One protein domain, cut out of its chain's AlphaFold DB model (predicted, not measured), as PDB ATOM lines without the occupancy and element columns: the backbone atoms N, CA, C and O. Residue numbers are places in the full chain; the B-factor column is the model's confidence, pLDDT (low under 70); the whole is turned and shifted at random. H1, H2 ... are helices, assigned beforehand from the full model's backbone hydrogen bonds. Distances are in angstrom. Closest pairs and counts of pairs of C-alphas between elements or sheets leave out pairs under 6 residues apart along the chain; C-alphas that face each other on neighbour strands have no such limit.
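This is residues 6 to 142 of the 143 residues of an uncharacterized protein of Streptococcus urinalis 2285-97 (UniProt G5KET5). A body of short, mostly crossed helices, H1 to H8, has one thin arm that ends in H9, and residues 126 to 132 and 134 to 142 stick out free of the rest. In the middle of the body is H5; H1 meets it with its last residue, Ile 16, closest and stands about perpendicular to it, H6 meets its last turn, H3 runs beside H6, and H7 folds back from the end of H6. The printed part has 137 residues with nine named helices, H1 to H9 in chain order, and no named strand; the class is all helix. The whole is loose, with a radius of gyration of the C-alphas of 18.9 A, and spans 66 by 32 by 23 A, the arm making the length.

H6, residues 76 to 92, is the longest helix. H3, residues 33 to 42, touches it the same way at a shallow tilt of 34 degrees, only just short of steep; the closest C-alphas, Phe 35 and Glu 87, are 4.3 A apart. H7, residues 96 to 107, forms a helical hairpin with H6 at a steep tilt of 43 degrees, closest at the C-alphas of Ala 90 and Phe 99, 6.1 A. H5, residues 56 to 68, touches H6 with residues 66 to 68 alone, and the C-alphas of Val 67 and Arg 82 are closest, 6.2 A. H2, residues 25 to 30, touches H6 with Gln 28 and Ile 79 closest, their C-alphas 6.7 A apart. H1, residues 6 to 16, stands about perpendicular to H5 at 74 degrees, with the C-alphas of Ile 16 and Ala 60 closest, 4.3 A. H1 also touches H4, residues 49 to 54, the same way at a shallow tilt of 27 degrees, closest at the C-alphas of Leu 8 and Thr 49, 4.7 A. H8, residues 115 to 118, only just touches H5, with 3 pairs of C-alphas within 8 A, Phe 58 and Tyr 117 closest at 5.2 A. H9, residues 127 to 140, touches no helix. Every O i to N i+4 pair is within hydrogen-bond range in H1 to H7 and H9; H8 is too short for one.

H1 begins at C-alpha 6, (51.293, 21.098, -62.217), and is 15.3 A long. H3 measures 14.6 A, H5 16.7 A, H6 24.5 A and H7 16.3 A. H9, 20.6 A, ends at C-alpha 140, (60.519, 57.822, -38.860).

The C-alphas of Lys 77 and Arg 142 are the two farthest apart, 66.6 A. The printed part has no cut and no long link. Residues 120 to 125 and 139 to 142 are under 70 in pLDDT.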
ATOM      1  N   LYS A   6      50.341  22.028 -62.840       90.56
ATOM      2  CA  LYS A   6      51.293  21.098 -62.217       90.56
ATOM      3  C   LYS A   6      51.826  21.623 -60.891       90.56
ATOM      4  O   LYS A   6      51.933  20.859 -59.938       90.56
ATOM      5  N   GLU A   7      52.156  22.909 -60.829       93.81
ATOM      6  CA  GLU A   7      52.655  23.545 -59.609       93.81
ATOM      7  C   GLU A   7      51.560  23.615 -58.540       93.81
ATOM      8  O   GLU A   7      51.796  23.281 -57.379       93.81
ATOM      9  N   LEU A   8      50.335  23.956 -58.952       95.00
ATOM     10  CA  LEU A   8      49.165  23.950 -58.077       95.00
ATOM     11  C   LEU A   8      48.921  22.564 -57.468       95.00
ATOM     12  O   LEU A   8      48.751  22.445 -56.253       95.00
ATOM     13  N   HIS A   9      48.918  21.518 -58.301       96.88
ATOM     14  CA  HIS A   9      48.741  20.139 -57.845       96.88
ATOM     15  C   HIS A   9      49.861  19.727 -56.894       96.88
ATOM     16  O   HIS A   9      49.577  19.211 -55.818       96.88
ATOM     17  N   PHE A  10      51.115  20.037 -57.222       96.69
ATOM     18  CA  PHE A  10      52.259  19.732 -56.365       96.69
ATOM     19  C   PHE A  10      52.157  20.385 -54.975       96.69
ATOM     20  O   PHE A  10      52.331  19.714 -53.952       96.69
ATOM     21  N   GLU A  11      51.836  21.680 -54.905       97.00
ATOM     22  CA  GLU A  11      51.690  22.383 -53.624       97.00
ATOM     23  C   GLU A  11      50.474  21.895 -52.826       97.00
ATOM     24  O   GLU A  11      50.524  21.812 -51.589       97.00
ATOM     25  N   LEU A  12      49.400  21.498 -53.511       97.50
ATOM     26  CA  LEU A  12      48.233  20.897 -52.878       97.50
ATOM     27  C   LEU A  12      48.551  19.506 -52.308       97.50
ATOM     28  O   LEU A  12      48.266  19.260 -51.134       97.50
ATOM     29  N   GLU A  13      49.209  18.631 -53.074       97.62
ATOM     30  CA  GLU A  13      49.670  17.312 -52.613       97.62
ATOM     31  C   GLU A  13      50.547  17.444 -51.365       97.62
ATOM     32  O   GLU A  13      50.301  16.797 -50.341       97.62
ATOM     33  N   ARG A  14      51.529  18.353 -51.411       96.56
ATOM     34  CA  ARG A  14      52.417  18.651 -50.281       96.56
ATOM     35  C   ARG A  14      51.652  19.150 -49.058       96.56
ATOM     36  O   ARG A  14      52.070  18.910 -47.924       96.56
ATOM     37  N   SER A  15      50.553  19.867 -49.270       96.56
ATOM     38  CA  SER A  15      49.696  20.365 -48.196       96.56
ATOM     39  C   SER A  15      48.899  19.260 -47.533       96.56
ATOM     40  O   SER A  15      48.931  19.142 -46.308       96.56
ATOM     41  N   ILE A  16      48.276  18.406 -48.335       97.25
ATOM     42  CA  ILE A  16      47.453  17.286 -47.880       97.25
ATOM     43  C   ILE A  16      48.297  16.244 -47.135       97.25
ATOM     44  O   ILE A  16      47.908  15.794 -46.053       97.25
ATOM     45  N   ALA A  17      49.493  15.933 -47.642       96.81
ATOM     46  CA  ALA A  17      50.408  14.949 -47.054       96.81
ATOM     47  C   ALA A  17      50.854  15.280 -45.614       96.81
ATOM     48  O   ALA A  17      51.370  14.419 -44.908       96.81
ATOM     49  N   ARG A  18      50.636  16.513 -45.130       94.38
ATOM     50  CA  ARG A  18      50.901  16.883 -43.727       94.38
ATOM     51  C   ARG A  18      49.924  16.256 -42.732       94.38
ATOM     52  O   ARG A  18      50.207  16.248 -41.535       94.38
ATOM     53  N   ARG A  19      48.740  15.836 -43.189       94.81
ATOM     54  CA  ARG A  19      47.639  15.361 -42.328       94.81
ATOM     55  C   ARG A  19      46.993  14.065 -42.808       94.81
ATOM     56  O   ARG A  19      46.310  13.427 -42.012       94.81
ATOM     57  N   VAL A  20      47.202  13.689 -44.064       94.56
ATOM     58  CA  VAL A  20      46.692  12.455 -44.658       94.56
ATOM     59  C   VAL A  20      47.875  11.564 -45.017       94.56
ATOM     60  O   VAL A  20      48.742  11.974 -45.783       94.56
ATOM     61  N   ASP A  21      47.884  10.337 -44.499       92.12
ATOM     62  CA  ASP A  21      48.824   9.294 -44.913       92.12
ATOM     63  C   ASP A  21      48.134   8.372 -45.928       92.12
ATOM     64  O   ASP A  21      47.434   7.422 -45.577       92.12
ATOM     65  N   SER A  22      48.236   8.722 -47.213       91.62
ATOM     66  CA  SER A  22      47.641   7.951 -48.304       91.62
ATOM     67  C   SER A  22      48.500   8.026 -49.559       91.62
ATOM     68  O   SER A  22      48.821   9.101 -50.066       91.62
ATOM     69  N   LYS A  23      48.783   6.864 -50.152       94.94
ATOM     70  CA  LYS A  23      49.454   6.766 -51.460       94.94
ATOM     71  C   LYS A  23      48.580   7.253 -52.622       94.94
ATOM     72  O   LYS A  23      49.056   7.346 -53.749       94.94
ATOM     73  N   LEU A  24      47.297   7.527 -52.369       96.69
ATOM     74  CA  LEU A  24      46.329   7.974 -53.370       96.69
ATOM     75  C   LEU A  24      46.158   9.496 -53.416       96.69
ATOM     76  O   LEU A  24      45.340   9.963 -54.204       96.69
ATOM     77  N   ILE A  25      46.930  10.267 -52.642       97.44
ATOM     78  CA  ILE A  25      46.895  11.737 -52.686       97.44
ATOM     79  C   ILE A  25      47.105  12.276 -54.114       97.44
ATOM     80  O   ILE A  25      46.258  13.054 -54.543       97.44
ATOM     81  N   PRO A  26      48.100  11.819 -54.907       97.44
ATOM     82  CA  PRO A  26      48.273  12.330 -56.272       97.44
ATOM     83  C   PRO A  26      47.061  12.055 -57.173       97.44
ATOM     84  O   PRO A  26      46.623  12.903 -57.946       97.44
ATOM     85  N   PHE A  27      46.455  10.870 -57.031       97.75
ATOM     86  CA  PHE A  27      45.229  10.534 -57.755       97.75
ATOM     87  C   PHE A  27      44.068  11.439 -57.331       97.75
ATOM     88  O   PHE A  27      43.375  11.985 -58.183       97.75
ATOM     89  N   GLN A  28      43.871  11.619 -56.026       97.38
ATOM     90  CA  GLN A  28      42.824  12.477 -55.488       97.38
ATOM     91  C   GLN A  28      42.977  13.922 -55.972       97.38
ATOM     92  O   GLN A  28      41.991  14.501 -56.422       97.38
ATOM     93  N   VAL A  29      44.191  14.477 -55.928       97.25
ATOM     94  CA  VAL A  29      44.475  15.836 -56.400       97.25
ATOM     95  C   VAL A  29      44.115  15.977 -57.876       97.25
ATOM     96  O   VAL A  29      43.333  16.865 -58.211       97.25
ATOM     97  N   SER A  30      44.530  15.023 -58.718       96.94
ATOM     98  CA  SER A  30      44.272  15.059 -60.167       96.94
ATOM     99  C   SER A  30      42.794  15.124 -60.579       96.94
ATOM    100  O   SER A  30      42.498  15.507 -61.708       96.94
ATOM    101  N   ILE A  31      41.862  14.757 -59.690       97.12
ATOM    102  CA  ILE A  31      40.415  14.739 -59.968       97.12
ATOM    103  C   ILE A  31      39.612  15.762 -59.152       97.12
ATOM    104  O   ILE A  31      38.386  15.727 -59.173       97.12
ATOM    105  N   SER A  32      40.272  16.628 -58.382       96.75
ATOM    106  CA  SER A  32      39.612  17.422 -57.329       96.75
ATOM    107  C   SER A  32      39.591  18.931 -57.560       96.75
ATOM    108  O   SER A  32      39.069  19.665 -56.721       96.75
ATOM    109  N   ASP A  33      40.087  19.400 -58.707       96.75
ATOM    110  CA  ASP A  33      40.104  20.827 -59.054       96.75
ATOM    111  C   ASP A  33      38.704  21.450 -59.020       96.75
ATOM    112  O   ASP A  33      38.529  22.554 -58.501       96.75
ATOM    113  N   GLY A  34      37.694  20.730 -59.525       96.62
ATOM    114  CA  GLY A  34      36.296  21.166 -59.501       96.62
ATOM    115  C   GLY A  34      35.797  21.389 -58.076       96.62
ATOM    116  O   GLY A  34      35.320  22.478 -57.743       96.62
ATOM    117  N   PHE A  35      35.999  20.398 -57.206       98.00
ATOM    118  CA  PHE A  35      35.662  20.496 -55.789       98.00
ATOM    119  C   PHE A  35      36.380  21.663 -55.097       98.00
ATOM    120  O   PHE A  35      35.710  22.531 -54.536       98.00
ATOM    121  N   TYR A  36      37.716  21.729 -55.140       97.69
ATOM    122  CA  TYR A  36      38.447  22.770 -54.411       97.69
ATOM    123  C   TYR A  36      38.182  24.166 -54.964       97.69
ATOM    124  O   TYR A  36      38.091  25.108 -54.180       97.69
ATOM    125  N   SER A  37      37.997  24.318 -56.276       96.81
ATOM    126  CA  SER A  37      37.613  25.596 -56.876       96.81
ATOM    127  C   SER A  37      36.272  26.090 -56.338       96.81
ATOM    128  O   SER A  37      36.181  27.225 -55.869       96.81
ATOM    129  N   LYS A  38      35.241  25.234 -56.328       97.12
ATOM    130  CA  LYS A  38      33.911  25.593 -55.805       97.12
ATOM    131  C   LYS A  38      33.938  25.826 -54.300       97.12
ATOM    132  O   LYS A  38      33.462  26.854 -53.832       97.12
ATOM    133  N   TYR A  39      34.567  24.927 -53.548       96.94
ATOM    134  CA  TYR A  39      34.641  25.041 -52.097       96.94
ATOM    135  C   TYR A  39      35.387  26.308 -51.661       96.94
ATOM    136  O   TYR A  39      34.903  27.038 -50.805       96.94
ATOM    137  N   THR A  40      36.521  26.632 -52.291       95.81
ATOM    138  CA  THR A  40      37.306  27.839 -51.966       95.81
ATOM    139  C   THR A  40      36.519  29.128 -52.249       95.81
ATOM    140  O   THR A  40      36.648  30.103 -51.507       95.81
ATOM    141  N   LYS A  41      35.629  29.132 -53.252       96.00
ATOM    142  CA  LYS A  41      34.744  30.278 -53.526       96.00
ATOM    143  C   LYS A  41      33.760  30.561 -52.391       96.00
ATOM    144  O   LYS A  41      33.482  31.733 -52.143       96.00
ATOM    145  N   LEU A  42      33.302  29.544 -51.654       95.19
ATOM    146  CA  LEU A  42      32.453  29.735 -50.462       95.19
ATOM    147  C   LEU A  42      33.170  30.548 -49.369       95.19
ATOM    148  O   LEU A  42      32.534  31.216 -48.557       95.19
ATOM    149  N   TRP A  43      34.506  30.552 -49.391       93.94
ATOM    150  CA  TRP A  43      35.368  31.350 -48.517       93.94
ATOM    151  C   TRP A  43      35.760  32.707 -49.118       93.94
ATOM    152  O   TRP A  43      36.630  33.392 -48.580       93.94
ATOM    153  N   LYS A  44      35.117  33.115 -50.222       93.56
ATOM    154  CA  LYS A  44      35.408  34.345 -50.979       93.56
ATOM    155  C   LYS A  44      36.859  34.414 -51.477       93.56
ATOM    156  O   LYS A  44      37.420  35.499 -51.605       93.56
ATOM    157  N   ALA A  45      37.454  33.257 -51.766       93.50
ATOM    158  CA  ALA A  45      38.827  33.119 -52.238       93.50
ATOM    159  C   ALA A  45      38.899  32.365 -53.577       93.50
ATOM    160  O   ALA A  45      37.918  31.780 -54.045       93.50
ATOM    161  N   ILE A  46      40.079  32.382 -54.203       93.44
ATOM    162  CA  ILE A  46      40.346  31.721 -55.485       93.44
ATOM    163  C   ILE A  46      41.307  30.557 -55.258       93.44
ATOM    164  O   ILE A  46      42.398  30.738 -54.716       93.44
ATOM    165  N   PHE A  47      40.923  29.371 -55.736       95.44
ATOM    166  CA  PHE A  47      41.807  28.211 -55.760       95.44
ATOM    167  C   PHE A  47      42.977  28.465 -56.722       95.44
ATOM    168  O   PHE A  47      42.801  28.519 -57.939       95.44
ATOM    169  N   SER A  48      44.156  28.703 -56.153       95.00
ATOM    170  CA  SER A  48      45.373  29.121 -56.855       95.00
ATOM    171  C   SER A  48      46.613  28.681 -56.081       95.00
ATOM    172  O   SER A  48      46.523  28.386 -54.888       95.00
ATOM    173  N   THR A  49      47.771  28.645 -56.748       94.56
ATOM    174  CA  THR A  49      49.030  28.181 -56.143       94.56
ATOM    175  C   THR A  49      49.406  29.022 -54.924       94.56
ATOM    176  O   THR A  49      49.734  28.470 -53.872       94.56
ATOM    177  N   ASP A  50      49.271  30.347 -55.033       93.75
ATOM    178  CA  ASP A  50      49.563  31.289 -53.948       93.75
ATOM    179  C   ASP A  50      48.669  31.028 -52.735       93.75
ATOM    180  O   ASP A  50      49.156  30.874 -51.615       93.75
ATOM    181  N   PHE A  51      47.361  30.882 -52.963       94.56
ATOM    182  CA  PHE A  51      46.402  30.661 -51.884       94.56
ATOM    183  C   PHE A  51      46.590  29.293 -51.210       94.56
ATOM    184  O   PHE A  51      46.545  29.196 -49.985       94.56
ATOM    185  N   VAL A  52      46.862  28.233 -51.981       95.12
ATOM    186  CA  VAL A  52      47.194  26.904 -51.434       95.12
ATOM    187  C   VAL A  52      48.464  26.963 -50.588       95.12
ATOM    188  O   VAL A  52      48.523  26.361 -49.514       95.12
ATOM    189  N   THR A  53      49.466  27.716 -51.042       93.88
ATOM    190  CA  THR A  53      50.749  27.868 -50.348       93.88
ATOM    191  C   THR A  53      50.624  28.692 -49.067       93.88
ATOM    192  O   THR A  53      51.263  28.356 -48.066       93.88
ATOM    193  N   GLU A  54      49.785  29.728 -49.055       93.94
ATOM    194  CA  GLU A  54      49.520  30.533 -47.859       93.94
ATOM    195  C   GLU A  54      48.654  29.772 -46.842       93.94
ATOM    196  O   GLU A  54      48.965  29.740 -45.650       93.94
ATOM    197  N   HIS A  55      47.616  29.075 -47.311       94.81
ATOM    198  CA  HIS A  55      46.613  28.414 -46.473       94.81
ATOM    199  C   HIS A  55      46.759  26.887 -46.472       94.81
ATOM    200  O   HIS A  55      45.792  26.129 -46.524       94.81
ATOM    201  N   ARG A  56      47.995  26.401 -46.348       94.94
ATOM    202  CA  ARG A  56      48.322  24.962 -46.363       94.94
ATOM    203  C   ARG A  56      47.514  24.139 -45.358       94.94
ATOM    204  O   ARG A  56      47.064  23.039 -45.674       94.94
ATOM    205  N   SER A  57      47.328  24.668 -44.147       94.44
ATOM    206  CA  SER A  57      46.546  24.005 -43.096       94.44
ATOM    207  C   SER A  57      45.077  23.864 -43.482       94.44
ATOM    208  O   SER A  57      44.500  22.811 -43.234       94.44
ATOM    209  N   PHE A  58      44.497  24.877 -44.133       96.00
ATOM    210  CA  PHE A  58      43.111  24.844 -44.592       96.00
ATOM    211  C   PHE A  58      42.877  23.644 -45.517       96.00
ATOM    212  O   PHE A  58      42.056  22.783 -45.208       96.00
ATOM    213  N   TYR A  59      43.674  23.508 -46.581       97.12
ATOM    214  CA  TYR A  59      43.543  22.379 -47.506       97.12
ATOM    215  C   TYR A  59      43.868  21.032 -46.858       97.12
ATOM    216  O   TYR A  59      43.210  20.038 -47.164       97.12
ATOM    217  N   ALA A  60      44.830  20.977 -45.935       96.31
ATOM    218  CA  ALA A  60      45.151  19.743 -45.221       96.31
ATOM    219  C   ALA A  60      43.964  19.236 -44.382       96.31
ATOM    220  O   ALA A  60      43.631  18.053 -44.451       96.31
ATOM    221  N   TYR A  61      43.309  20.124 -43.627       96.31
ATOM    222  CA  TYR A  61      42.163  19.766 -42.789       96.31
ATOM    223  C   TYR A  61      40.908  19.481 -43.605       96.31
ATOM    224  O   TYR A  61      40.315  18.425 -43.422       96.31
ATOM    225  N   VAL A  62      40.563  20.339 -44.571       96.12
ATOM    226  CA  VAL A  62      39.408  20.114 -45.456       96.12
ATOM    227  C   VAL A  62      39.517  18.756 -46.148       96.12
ATOM    228  O   VAL A  62      38.552  18.002 -46.211       96.12
ATOM    229  N   THR A  63      40.706  18.406 -46.639       97.06
ATOM    230  CA  THR A  63      40.906  17.130 -47.334       97.06
ATOM    231  C   THR A  63      40.824  15.950 -46.383       97.06
ATOM    232  O   THR A  63      40.161  14.962 -46.691       97.06
ATOM    233  N   LYS A  64      41.461  16.047 -45.216       96.62
ATOM    234  CA  LYS A  64      41.369  15.006 -44.197       96.62
ATOM    235  C   LYS A  64      39.908  14.779 -43.791       96.62
ATOM    236  O   LYS A  64      39.409  13.671 -43.941       96.62
ATOM    237  N   ASP A  65      39.221  15.829 -43.355       96.25
ATOM    238  CA  ASP A  65      37.908  15.734 -42.721       96.25
ATOM    239  C   ASP A  65      36.786  15.408 -43.724       96.25
ATOM    240  O   ASP A  65      35.870  14.648 -43.397       96.25
ATOM    241  N   CYS A  66      36.849  15.949 -44.948       96.19
ATOM    242  CA  CYS A  66      35.801  15.753 -45.953       96.19
ATOM    243  C   CYS A  66      36.055  14.536 -46.855       96.19
ATOM    244  O   CYS A  66      35.112  13.813 -47.200       96.19
ATOM    245  N   VAL A  67      37.308  14.326 -47.278       96.19
ATOM    246  CA  VAL A  67      37.642  13.316 -48.294       96.19
ATOM    247  C   VAL A  67      38.009  11.985 -47.655       96.19
ATOM    248  O   VAL A  67      37.466  10.971 -48.075       96.19
ATOM    249  N   TYR A  68      38.913  11.976 -46.674       95.88
ATOM    250  CA  TYR A  68      39.524  10.734 -46.186       95.88
ATOM    251  C   TYR A  68      38.870  10.156 -44.941       95.88
ATOM    252  O   TYR A  68      38.685   8.942 -44.848       95.88
ATOM    253  N   ASP A  69      38.525  11.004 -43.984       93.75
ATOM    254  CA  ASP A  69      37.909  10.551 -42.754       93.75
ATOM    255  C   ASP A  69      36.579   9.836 -43.044       93.75
ATOM    256  O   ASP A  69      35.757  10.265 -43.869       93.75
ATOM    257  N   ASN A  70      36.358   8.739 -42.319       84.38
ATOM    258  CA  ASN A  70      35.176   7.883 -42.429       84.38
ATOM    259  C   ASN A  70      34.941   7.320 -43.844       84.38
ATOM    260  O   ASN A  70      33.811   6.978 -44.200       84.38
ATOM    261  N   LEU A  71      35.983   7.224 -44.675       91.25
ATOM    262  CA  LEU A  71      35.973   6.279 -45.785       91.25
ATOM    263  C   LEU A  71      36.153   4.868 -45.224       91.25
ATOM    264  O   LEU A  71      37.159   4.578 -44.584       91.25
ATOM    265  N   GLU A  72      35.197   3.982 -45.502       87.56
ATOM    266  CA  GLU A  72      35.294   2.558 -45.143       87.56
ATOM    267  C   GLU A  72      36.504   1.892 -45.811       87.56
ATOM    268  O   GLU A  72      37.167   1.042 -45.219       87.56
ATOM    269  N   GLN A  73      36.814   2.312 -47.040       91.31
ATOM    270  CA  GLN A  73      37.951   1.831 -47.807       91.31
ATOM    271  C   GLN A  73      38.615   2.977 -48.573       91.31
ATOM    272  O   GLN A  73      37.965   3.747 -49.285       91.31
ATOM    273  N   ILE A  74      39.939   3.068 -48.451       93.06
ATOM    274  CA  ILE A  74      40.756   4.036 -49.184       93.06
ATOM    275  C   ILE A  74      41.198   3.385 -50.499       93.06
ATOM    276  O   ILE A  74      42.262   2.776 -50.600       93.06
ATOM    277  N   ASP A  75      40.348   3.502 -51.516       95.62
ATOM    278  CA  ASP A  75      40.635   3.096 -52.891       95.62
ATOM    279  C   ASP A  75      40.242   4.198 -53.893       95.62
ATOM    280  O   ASP A  75      39.563   5.173 -53.558       95.62
ATOM    281  N   ARG A  76      40.675   4.055 -55.152       96.19
ATOM    282  CA  ARG A  76      40.417   5.060 -56.196       96.19
ATOM    283  C   ARG A  76      38.924   5.292 -56.449       96.19
ATOM    284  O   ARG A  76      38.531   6.421 -56.727       96.19
ATOM    285  N   LYS A  77      38.094   4.250 -56.364       96.88
ATOM    286  CA  LYS A  77      36.656   4.330 -56.658       96.88
ATOM    287  C   LYS A  77      35.925   5.087 -55.552       96.88
ATOM    288  O   LYS A  77      35.111   5.961 -55.841       96.88
ATOM    289  N   SER A  78      36.247   4.774 -54.305       96.69
ATOM    290  CA  SER A  78      35.694   5.388 -53.104       96.69
ATOM    291  C   SER A  78      36.088   6.861 -53.008       96.69
ATOM    292  O   SER A  78      35.221   7.707 -52.794       96.69
ATOM    293  N   ILE A  79      37.355   7.193 -53.292       97.31
ATOM    294  CA  ILE A  79      37.822   8.586 -53.375       97.31
ATOM    295  C   ILE A  79      37.109   9.337 -54.503       97.31
ATOM    296  O   ILE A  79      36.587  10.423 -54.265       97.31
ATOM    297  N   ALA A  80      37.042   8.773 -55.712       97.62
ATOM    298  CA  ALA A  80      36.390   9.438 -56.841       97.62
ATOM    299  C   ALA A  80      34.907   9.712 -56.566       97.62
ATOM    300  O   ALA A  80      34.424  10.816 -56.813       97.62
ATOM    301  N   LYS A  81      34.199   8.734 -55.983       97.25
ATOM    302  CA  LYS A  81      32.813   8.908 -55.543       97.25
ATOM    303  C   LYS A  81      32.702  10.026 -54.506       97.25
ATOM    304  O   LYS A  81      31.858  10.903 -54.659       97.25
ATOM    305  N   ARG A  82      33.559  10.025 -53.479       96.81
ATOM    306  CA  ARG A  82      33.538  11.050 -52.427       96.81
ATOM    307  C   ARG A  82      33.796  12.448 -52.993       96.81
ATOM    308  O   ARG A  82      33.052  13.360 -52.660       96.81
ATOM    309  N   ILE A  83      34.786  12.617 -53.869       97.75
ATOM    310  CA  ILE A  83      35.085  13.910 -54.504       97.75
ATOM    311  C   ILE A  83      33.907  14.403 -55.348       97.75
ATOM    312  O   ILE A  83      33.509  15.552 -55.190       97.75
ATOM    313  N   ALA A  84      33.293  13.543 -56.165       97.62
ATOM    314  CA  ALA A  84      32.126  13.921 -56.966       97.62
ATOM    315  C   ALA A  84      30.934  14.346 -56.091       97.62
ATOM    316  O   ALA A  84      30.244  15.321 -56.387       97.62
ATOM    317  N   GLU A  85      30.706  13.643 -54.980       96.88
ATOM    318  CA  GLU A  85      29.664  14.002 -54.021       96.88
ATOM    319  C   GLU A  85      29.944  15.339 -53.332       96.88
ATOM    320  O   GLU A  85      29.023  16.134 -53.164       96.88
ATOM    321  N   LEU A  86      31.192  15.597 -52.937       97.69
ATOM    322  CA  LEU A  86      31.596  16.867 -52.337       97.69
ATOM    323  C   LEU A  86      31.523  18.023 -53.335       97.69
ATOM    324  O   LEU A  86      31.117  19.119 -52.962       97.69
ATOM    325  N   GLU A  87      31.880  17.787 -54.595       97.81
ATOM    326  CA  GLU A  87      31.748  18.786 -55.649       97.81
ATOM    327  C   GLU A  87      30.282  19.146 -55.887       97.81
ATOM    328  O   GLU A  87      29.963  20.328 -55.957       97.81
ATOM    329  N   ALA A  88      29.389  18.153 -55.952       97.38
ATOM    330  CA  ALA A  88      27.953  18.393 -56.075       97.38
ATOM    331  C   ALA A  88      27.399  19.163 -54.869       97.38
ATOM    332  O   ALA A  88      26.604  20.080 -55.042       97.38
ATOM    333  N   LEU A  89      27.853  18.837 -53.652       96.94
ATOM    334  CA  LEU A  89      27.497  19.591 -52.449       96.94
ATOM    335  C   LEU A  89      27.979  21.043 -52.521       96.94
ATOM    336  O   LEU A  89      27.218  21.949 -52.199       96.94
ATOM    337  N   ALA A  90      29.218  21.276 -52.958       96.62
ATOM    338  CA  ALA A  90      29.764  22.621 -53.121       96.62
ATOM    339  C   ALA A  90      29.050  23.412 -54.227       96.62
ATOM    340  O   ALA A  90      28.957  24.627 -54.127       96.62
ATOM    341  N   ASP A  91      28.537  22.733 -55.254       96.56
ATOM    342  CA  ASP A  91      27.798  23.340 -56.364       96.56
ATOM    343  C   ASP A  91      26.410  23.844 -55.952       96.56
ATOM    344  O   ASP A  91      25.992  24.914 -56.378       96.56
ATOM    345  N   VAL A  92      25.708  23.093 -55.095       96.44
ATOM    346  CA  VAL A  92      24.378  23.482 -54.590       96.44
ATOM    347  C   VAL A  92      24.434  24.418 -53.380       96.44
ATOM    348  O   VAL A  92      23.395  24.887 -52.926       96.44
ATOM    349  N   SER A  93      25.621  24.653 -52.818       96.75
ATOM    350  CA  SER A  93      25.799  25.513 -51.648       96.75
ATOM    351  C   SER A  93      26.017  26.958 -52.075       96.75
ATOM    352  O   SER A  93      26.937  27.247 -52.838       96.75
ATOM    353  N   GLU A  94      25.224  27.880 -51.533       93.44
ATOM    354  CA  GLU A  94      25.439  29.317 -51.739       93.44
ATOM    355  C   GLU A  94      26.440  29.878 -50.720       93.44
ATOM    356  O   GLU A  94      27.237  30.766 -51.030       93.44
ATOM    357  N   THR A  95      26.431  29.328 -49.503       95.06
ATOM    358  CA  THR A  95      27.291  29.743 -48.391       95.06
ATOM    359  C   THR A  95      28.117  28.587 -47.826       95.06
ATOM    360  O   THR A  95      27.852  27.406 -48.071       95.06
ATOM    361  N   LYS A  96      29.148  28.914 -47.033       93.06
ATOM    362  CA  LYS A  96      29.934  27.898 -46.313       93.06
ATOM    363  C   LYS A  96      29.076  27.164 -45.273       93.06
ATOM    364  O   LYS A  96      29.290  25.979 -45.029       93.06
ATOM    365  N   GLU A  97      28.091  27.848 -44.693       94.38
ATOM    366  CA  GLU A  97      27.134  27.290 -43.743       94.38
ATOM    367  C   GLU A  97      26.220  26.257 -44.413       94.38
ATOM    368  O   GLU A  97      26.022  25.181 -43.843       94.38
ATOM    369  N   ASP A  98      25.737  26.528 -45.630       95.56
ATOM    370  CA  ASP A  98      24.923  25.575 -46.402       95.56
ATOM    371  C   ASP A  98      25.697  24.288 -46.672       95.56
ATOM    372  O   ASP A  98      25.199  23.190 -46.412       95.56
ATOM    373  N   PHE A  99      26.956  24.418 -47.102       96.75
ATOM    374  CA  PHE A  99      27.818  23.263 -47.330       96.75
ATOM    375  C   PHE A  99      27.972  22.421 -46.063       96.75
ATOM    376  O   PHE A  99      27.818  21.199 -46.112       96.75
ATOM    377  N   CYS A 100      28.239  23.057 -44.918       94.81
ATOM    378  CA  CYS A 100      28.355  22.365 -43.635       94.81
ATOM    379  C   CYS A 100      27.054  21.643 -43.255       94.81
ATOM    380  O   CYS A 100      27.107  20.491 -42.825       94.81
ATOM    381  N   GLN A 101      25.894  22.273 -43.461       95.69
ATOM    382  CA  GLN A 101      24.597  21.651 -43.188       95.69
ATOM    383  C   GLN A 101      24.325  20.453 -44.102       95.69
ATOM    384  O   GLN A 101      23.862  19.410 -43.634       95.69
ATOM    385  N   PHE A 102      24.597  20.569 -45.403       95.81
ATOM    386  CA  PHE A 102      24.393  19.462 -46.334       95.81
ATOM    387  C   PHE A 102      25.373  18.315 -46.084       95.81
ATOM    388  O   PHE A 102      24.978  17.148 -46.138       95.81
ATOM    389  N   PHE A 103      26.625  18.637 -45.757       95.94
ATOM    390  CA  PHE A 103      27.623  17.653 -45.363       95.94
ATOM    391  C   PHE A 103      27.181  16.904 -44.101       95.94
ATOM    392  O   PHE A 103      27.182  15.672 -44.090       95.94
ATOM    393  N   GLU A 104      26.737  17.623 -43.066       95.38
ATOM    394  CA  GLU A 104      26.262  17.017 -41.823       95.38
ATOM    395  C   GLU A 104      25.064  16.100 -42.065       95.38
ATOM    396  O   GLU A 104      25.068  14.965 -41.597       95.38
ATOM    397  N   LYS A 105      24.082  16.531 -42.863       94.56
ATOM    398  CA  LYS A 105      22.921  15.694 -43.207       94.56
ATOM    399  C   LYS A 105      23.311  14.423 -43.961       94.56
ATOM    400  O   LYS A 105      22.708  13.379 -43.732       94.56
ATOM    401  N   LYS A 106      24.290  14.500 -44.869       93.88
ATOM    402  CA  LYS A 106      24.682  13.370 -45.724       93.88
ATOM    403  C   LYS A 106      25.595  12.370 -45.016       93.88
ATOM    404  O   LYS A 106      25.434  11.168 -45.206       93.88
ATOM    405  N   TYR A 107      26.552  12.860 -44.232       93.44
ATOM    406  CA  TYR A 107      27.593  12.035 -43.610       93.44
ATOM    407  C   TYR A 107      27.436  11.896 -42.092       93.44
ATOM    408  O   TYR A 107      28.282  11.280 -41.448       93.44
ATOM    409  N   ASN A 108      26.371  12.468 -41.518       92.25
ATOM    410  CA  ASN A 108      26.074  12.474 -40.085       92.25
ATOM    411  C   ASN A 108      27.257  12.968 -39.229       92.25
ATOM    412  O   ASN A 108      27.576  12.405 -38.182       92.25
ATOM    413  N   ARG A 109      27.957  14.001 -39.717       91.88
ATOM    414  CA  ARG A 109      29.164  14.550 -39.091       91.88
ATOM    415  C   ARG A 109      29.234  16.062 -39.247       91.88
ATOM    416  O   ARG A 109      29.149  16.581 -40.354       91.88
ATOM    417  N   LYS A 110      29.524  16.748 -38.143       92.25
ATOM    418  CA  LYS A 110      29.851  18.175 -38.148       92.25
ATOM    419  C   LYS A 110      31.297  18.406 -38.563       92.25
ATOM    420  O   LYS A 110      32.206  17.756 -38.042       92.25
ATOM    421  N   LEU A 111      31.491  19.344 -39.483       92.62
ATOM    422  CA  LEU A 111      32.813  19.850 -39.832       92.62
ATOM    423  C   LEU A 111      33.263  20.893 -38.799       92.62
ATOM    424  O   LEU A 111      32.422  21.628 -38.273       92.62
ATOM    425  N   PRO A 112      34.567  20.962 -38.487       91.50
ATOM    426  CA  PRO A 112      35.104  22.029 -37.657       91.50
ATOM    427  C   PRO A 112      35.070  23.370 -38.405       91.50
ATOM    428  O   PRO A 112      34.988  23.419 -39.633       91.50
ATOM    429  N   ASP A 113      35.166  24.471 -37.660       89.31
ATOM    430  CA  ASP A 113      35.298  25.791 -38.269       89.31
ATOM    431  C   ASP A 113      36.718  25.993 -38.813       89.31
ATOM    432  O   ASP A 113      37.691  26.086 -38.062       89.31
ATOM    433  N   TYR A 114      36.838  26.081 -40.138       91.12
ATOM    434  CA  TYR A 114      38.118  26.316 -40.802       91.12
ATOM    435  C   TYR A 114      38.519  27.796 -40.877       91.12
ATOM    436  O   TYR A 114      39.603  28.098 -41.383       91.12
ATOM    437  N   SER A 115      37.695  28.718 -40.365       87.69
ATOM    438  CA  SER A 115      37.961  30.165 -40.387       87.69
ATOM    439  C   SER A 115      39.318  30.514 -39.771       87.69
ATOM    440  O   SER A 115      40.013  31.379 -40.297       87.69
ATOM    441  N   ILE A 116      39.747  29.764 -38.749       86.31
ATOM    442  CA  ILE A 116      41.053  29.904 -38.084       86.31
ATOM    443  C   ILE A 116      42.262  29.696 -39.013       86.31
ATOM    444  O   ILE A 116      43.366  30.138 -38.705       86.31
ATOM    445  N   TYR A 117      42.083  29.004 -40.142       86.19
ATOM    446  CA  TYR A 117      43.153  28.722 -41.105       86.19
ATOM    447  C   TYR A 117      43.179  29.705 -42.281       86.19
ATOM    448  O   TYR A 117      44.137  29.702 -43.056       86.19
ATOM    449  N   ILE A 118      42.136  30.528 -42.420       84.12
ATOM    450  CA  ILE A 118      41.999  31.513 -43.500       84.12
ATOM    451  C   ILE A 118      42.183  32.924 -42.958       84.12
ATOM    452  O   ILE A 118      43.013  33.680 -43.459       84.12
ATOM    453  N   TYR A 119      41.452  33.279 -41.908       79.81
ATOM    454  CA  TYR A 119      41.565  34.588 -41.289       79.81
ATOM    455  C   TYR A 119      42.618  34.500 -40.190       79.81
ATOM    456  O   TYR A 119      42.407  33.864 -39.160       79.81
ATOM    457  N   LYS A 120      43.776  35.134 -40.408       66.06
ATOM    458  CA  LYS A 120      44.704  35.414 -39.306       66.06
ATOM    459  C   LYS A 120      43.923  36.229 -38.280       66.06
ATOM    460  O   LYS A 120      43.352  37.254 -38.653       66.06
ATOM    461  N   GLU A 121      43.886  35.778 -37.027       56.91
ATOM    462  CA  GLU A 121      43.381  36.604 -35.932       56.91
ATOM    463  C   GLU A 121      44.059  37.970 -36.045       56.91
ATOM    464  O   GLU A 121      45.290  38.076 -35.994       56.91
ATOM    465  N   GLN A 122      43.267  39.022 -36.257       53.34
ATOM    466  CA  GLN A 122      43.761  40.354 -35.976       53.34
ATOM    467  C   GLN A 122      44.011  40.346 -34.474       53.34
ATOM    468  O   GLN A 122      43.064  40.376 -33.693       53.34
ATOM    469  N   LYS A 123      45.275  40.223 -34.060       57.94
ATOM    470  CA  LYS A 123      45.633  40.555 -32.686       57.94
ATOM    471  C   LYS A 123      45.157  41.982 -32.481       57.94
ATOM    472  O   LYS A 123      45.721  42.896 -33.084       57.94
ATOM    473  N   GLU A 124      44.123  42.167 -31.668       62.66
ATOM    474  CA  GLU A 124      43.873  43.475 -31.090       62.66
ATOM    475  C   GLU A 124      45.167  43.863 -30.376       62.66
ATOM    476  O   GLU A 124      45.640  43.166 -29.473       62.66
ATOM    477  N   LEU A 125      45.825  44.898 -30.894       68.06
ATOM    478  CA  LEU A 125      47.047  45.409 -30.296       68.06
ATOM    479  C   LEU A 125      46.698  45.854 -28.881       68.06
ATOM    480  O   LEU A 125      45.723  46.584 -28.687       68.06
ATOM    481  N   SER A 126      47.497  45.438 -27.901       83.19
ATOM    482  CA  SER A 126      47.329  45.958 -26.550       83.19
ATOM    483  C   SER A 126      47.541  47.477 -26.545       83.19
ATOM    484  O   SER A 126      48.200  48.038 -27.429       83.19
ATOM    485  N   ASP A 127      47.042  48.168 -25.519       86.00
ATOM    486  CA  ASP A 127      47.315  49.600 -25.329       86.00
ATOM    487  C   ASP A 127      48.817  49.919 -25.362       86.00
ATOM    488  O   ASP A 127      49.226  50.984 -25.830       86.00
ATOM    489  N   PHE A 128      49.652  48.993 -24.879       88.44
ATOM    490  CA  PHE A 128      51.102  49.123 -24.931       88.44
ATOM    491  C   PHE A 128      51.630  49.055 -26.370       88.44
ATOM    492  O   PHE A 128      52.383  49.937 -26.783       88.44
ATOM    493  N   ASP A 129      51.193  48.067 -27.153       85.62
ATOM    494  CA  ASP A 129      51.645  47.890 -28.537       85.62
ATOM    495  C   ASP A 129      51.208  49.061 -29.427       85.62
ATOM    496  O   ASP A 129      51.977  49.534 -30.265       85.62
ATOM    497  N   ASN A 130      50.007  49.600 -29.192       86.88
ATOM    498  CA  ASN A 130      49.525  50.806 -29.862       86.88
ATOM    499  C   ASN A 130      50.405  52.025 -29.547       86.88
ATOM    500  O   ASN A 130      50.790  52.765 -30.457       86.88
ATOM    501  N   LYS A 131      50.778  52.222 -28.275       89.94
ATOM    502  CA  LYS A 131      51.691  53.305 -27.868       89.94
ATOM    503  C   LYS A 131      53.078  53.145 -28.495       89.94
ATOM    504  O   LYS A 131      53.639  54.131 -28.975       89.94
ATOM    505  N   LEU A 132      53.605  51.921 -28.544       85.88
ATOM    506  CA  LEU A 132      54.894  51.629 -29.175       85.88
ATOM    507  C   LEU A 132      54.865  51.913 -30.685       85.88
ATOM    508  O   LEU A 132      55.771  52.561 -31.210       85.88
ATOM    509  N   LEU A 133      53.800  51.504 -31.378       84.88
ATOM    510  CA  LEU A 133      53.613  51.752 -32.808       84.88
ATOM    511  C   LEU A 133      53.557  53.254 -33.132       84.88
ATOM    512  O   LEU A 133      54.147  53.701 -34.117       84.88
ATOM    513  N   VAL A 134      52.869  54.044 -32.301       86.62
ATOM    514  CA  VAL A 134      52.836  55.510 -32.432       86.62
ATOM    515  C   VAL A 134      54.236  56.099 -32.255       86.62
ATOM    516  O   VAL A 134      54.642  56.926 -33.070       86.62
ATOM    517  N   ALA A 135      54.994  55.651 -31.248       86.00
ATOM    518  CA  ALA A 135      56.352  56.133 -30.998       86.00
ATOM    519  C   ALA A 135      57.310  55.830 -32.165       86.00
ATOM    520  O   ALA A 135      58.041  56.719 -32.601       86.00
ATOM    521  N   LEU A 136      57.257  54.616 -32.724       83.50
ATOM    522  CA  LEU A 136      58.065  54.226 -33.886       83.50
ATOM    523  C   LEU A 136      57.747  55.086 -35.119       83.50
ATOM    524  O   LEU A 136      58.654  55.644 -35.731       83.50
ATOM    525  N   LYS A 137      56.456  55.280 -35.435       81.00
ATOM    526  CA  LYS A 137      56.013  56.138 -36.553       81.00
ATOM    527  C   LYS A 137      56.394  57.609 -36.374       81.00
ATOM    528  O   LYS A 137      56.566  58.323 -37.359       81.00
ATOM    529  N   PHE A 138      56.480  58.086 -35.133       74.00
ATOM    530  CA  PHE A 138      56.935  59.445 -34.840       74.00
ATOM    531  C   PHE A 138      58.433  59.628 -35.094       74.00
ATOM    532  O   PHE A 138      58.841  60.722 -35.483       74.00
ATOM    533  N   ASN A 139      59.232  58.579 -34.891       66.31
ATOM    534  CA  ASN A 139      60.678  58.632 -35.087       66.31
ATOM    535  C   ASN A 139      61.054  58.627 -36.577       66.31
ATOM    536  O   ASN A 139      61.923  59.389 -36.983       66.31
ATOM    537  N   ASP A 140      60.325  57.867 -37.399       59.31
ATOM    538  CA  ASP A 140      60.519  57.822 -38.860       59.31
ATOM    539  C   ASP A 140      60.241  59.168 -39.551       59.31
ATOM    540  O   ASP A 140      60.832  59.487 -40.573       59.31
ATOM    541  N   LYS A 141      59.361  60.004 -38.983       56.22
ATOM    542  CA  LYS A 141      59.065  61.351 -39.512       56.22
ATOM    543  C   LYS A 141      60.128  62.402 -39.168       56.22
ATOM    544  O   LYS A 141      59.955  63.567 -39.523       56.22
ATOM    545  N   ARG A 142      61.162  62.027 -38.414       52.88
ATOM    546  CA  ARG A 142      62.262  62.908 -37.987       52.88
ATOM    547  C   ARG A 142      63.619  62.503 -38.578       52.88
ATOM    548  O   ARG A 142      64.610  63.135 -38.215       52.88
TER     549      ARG A 142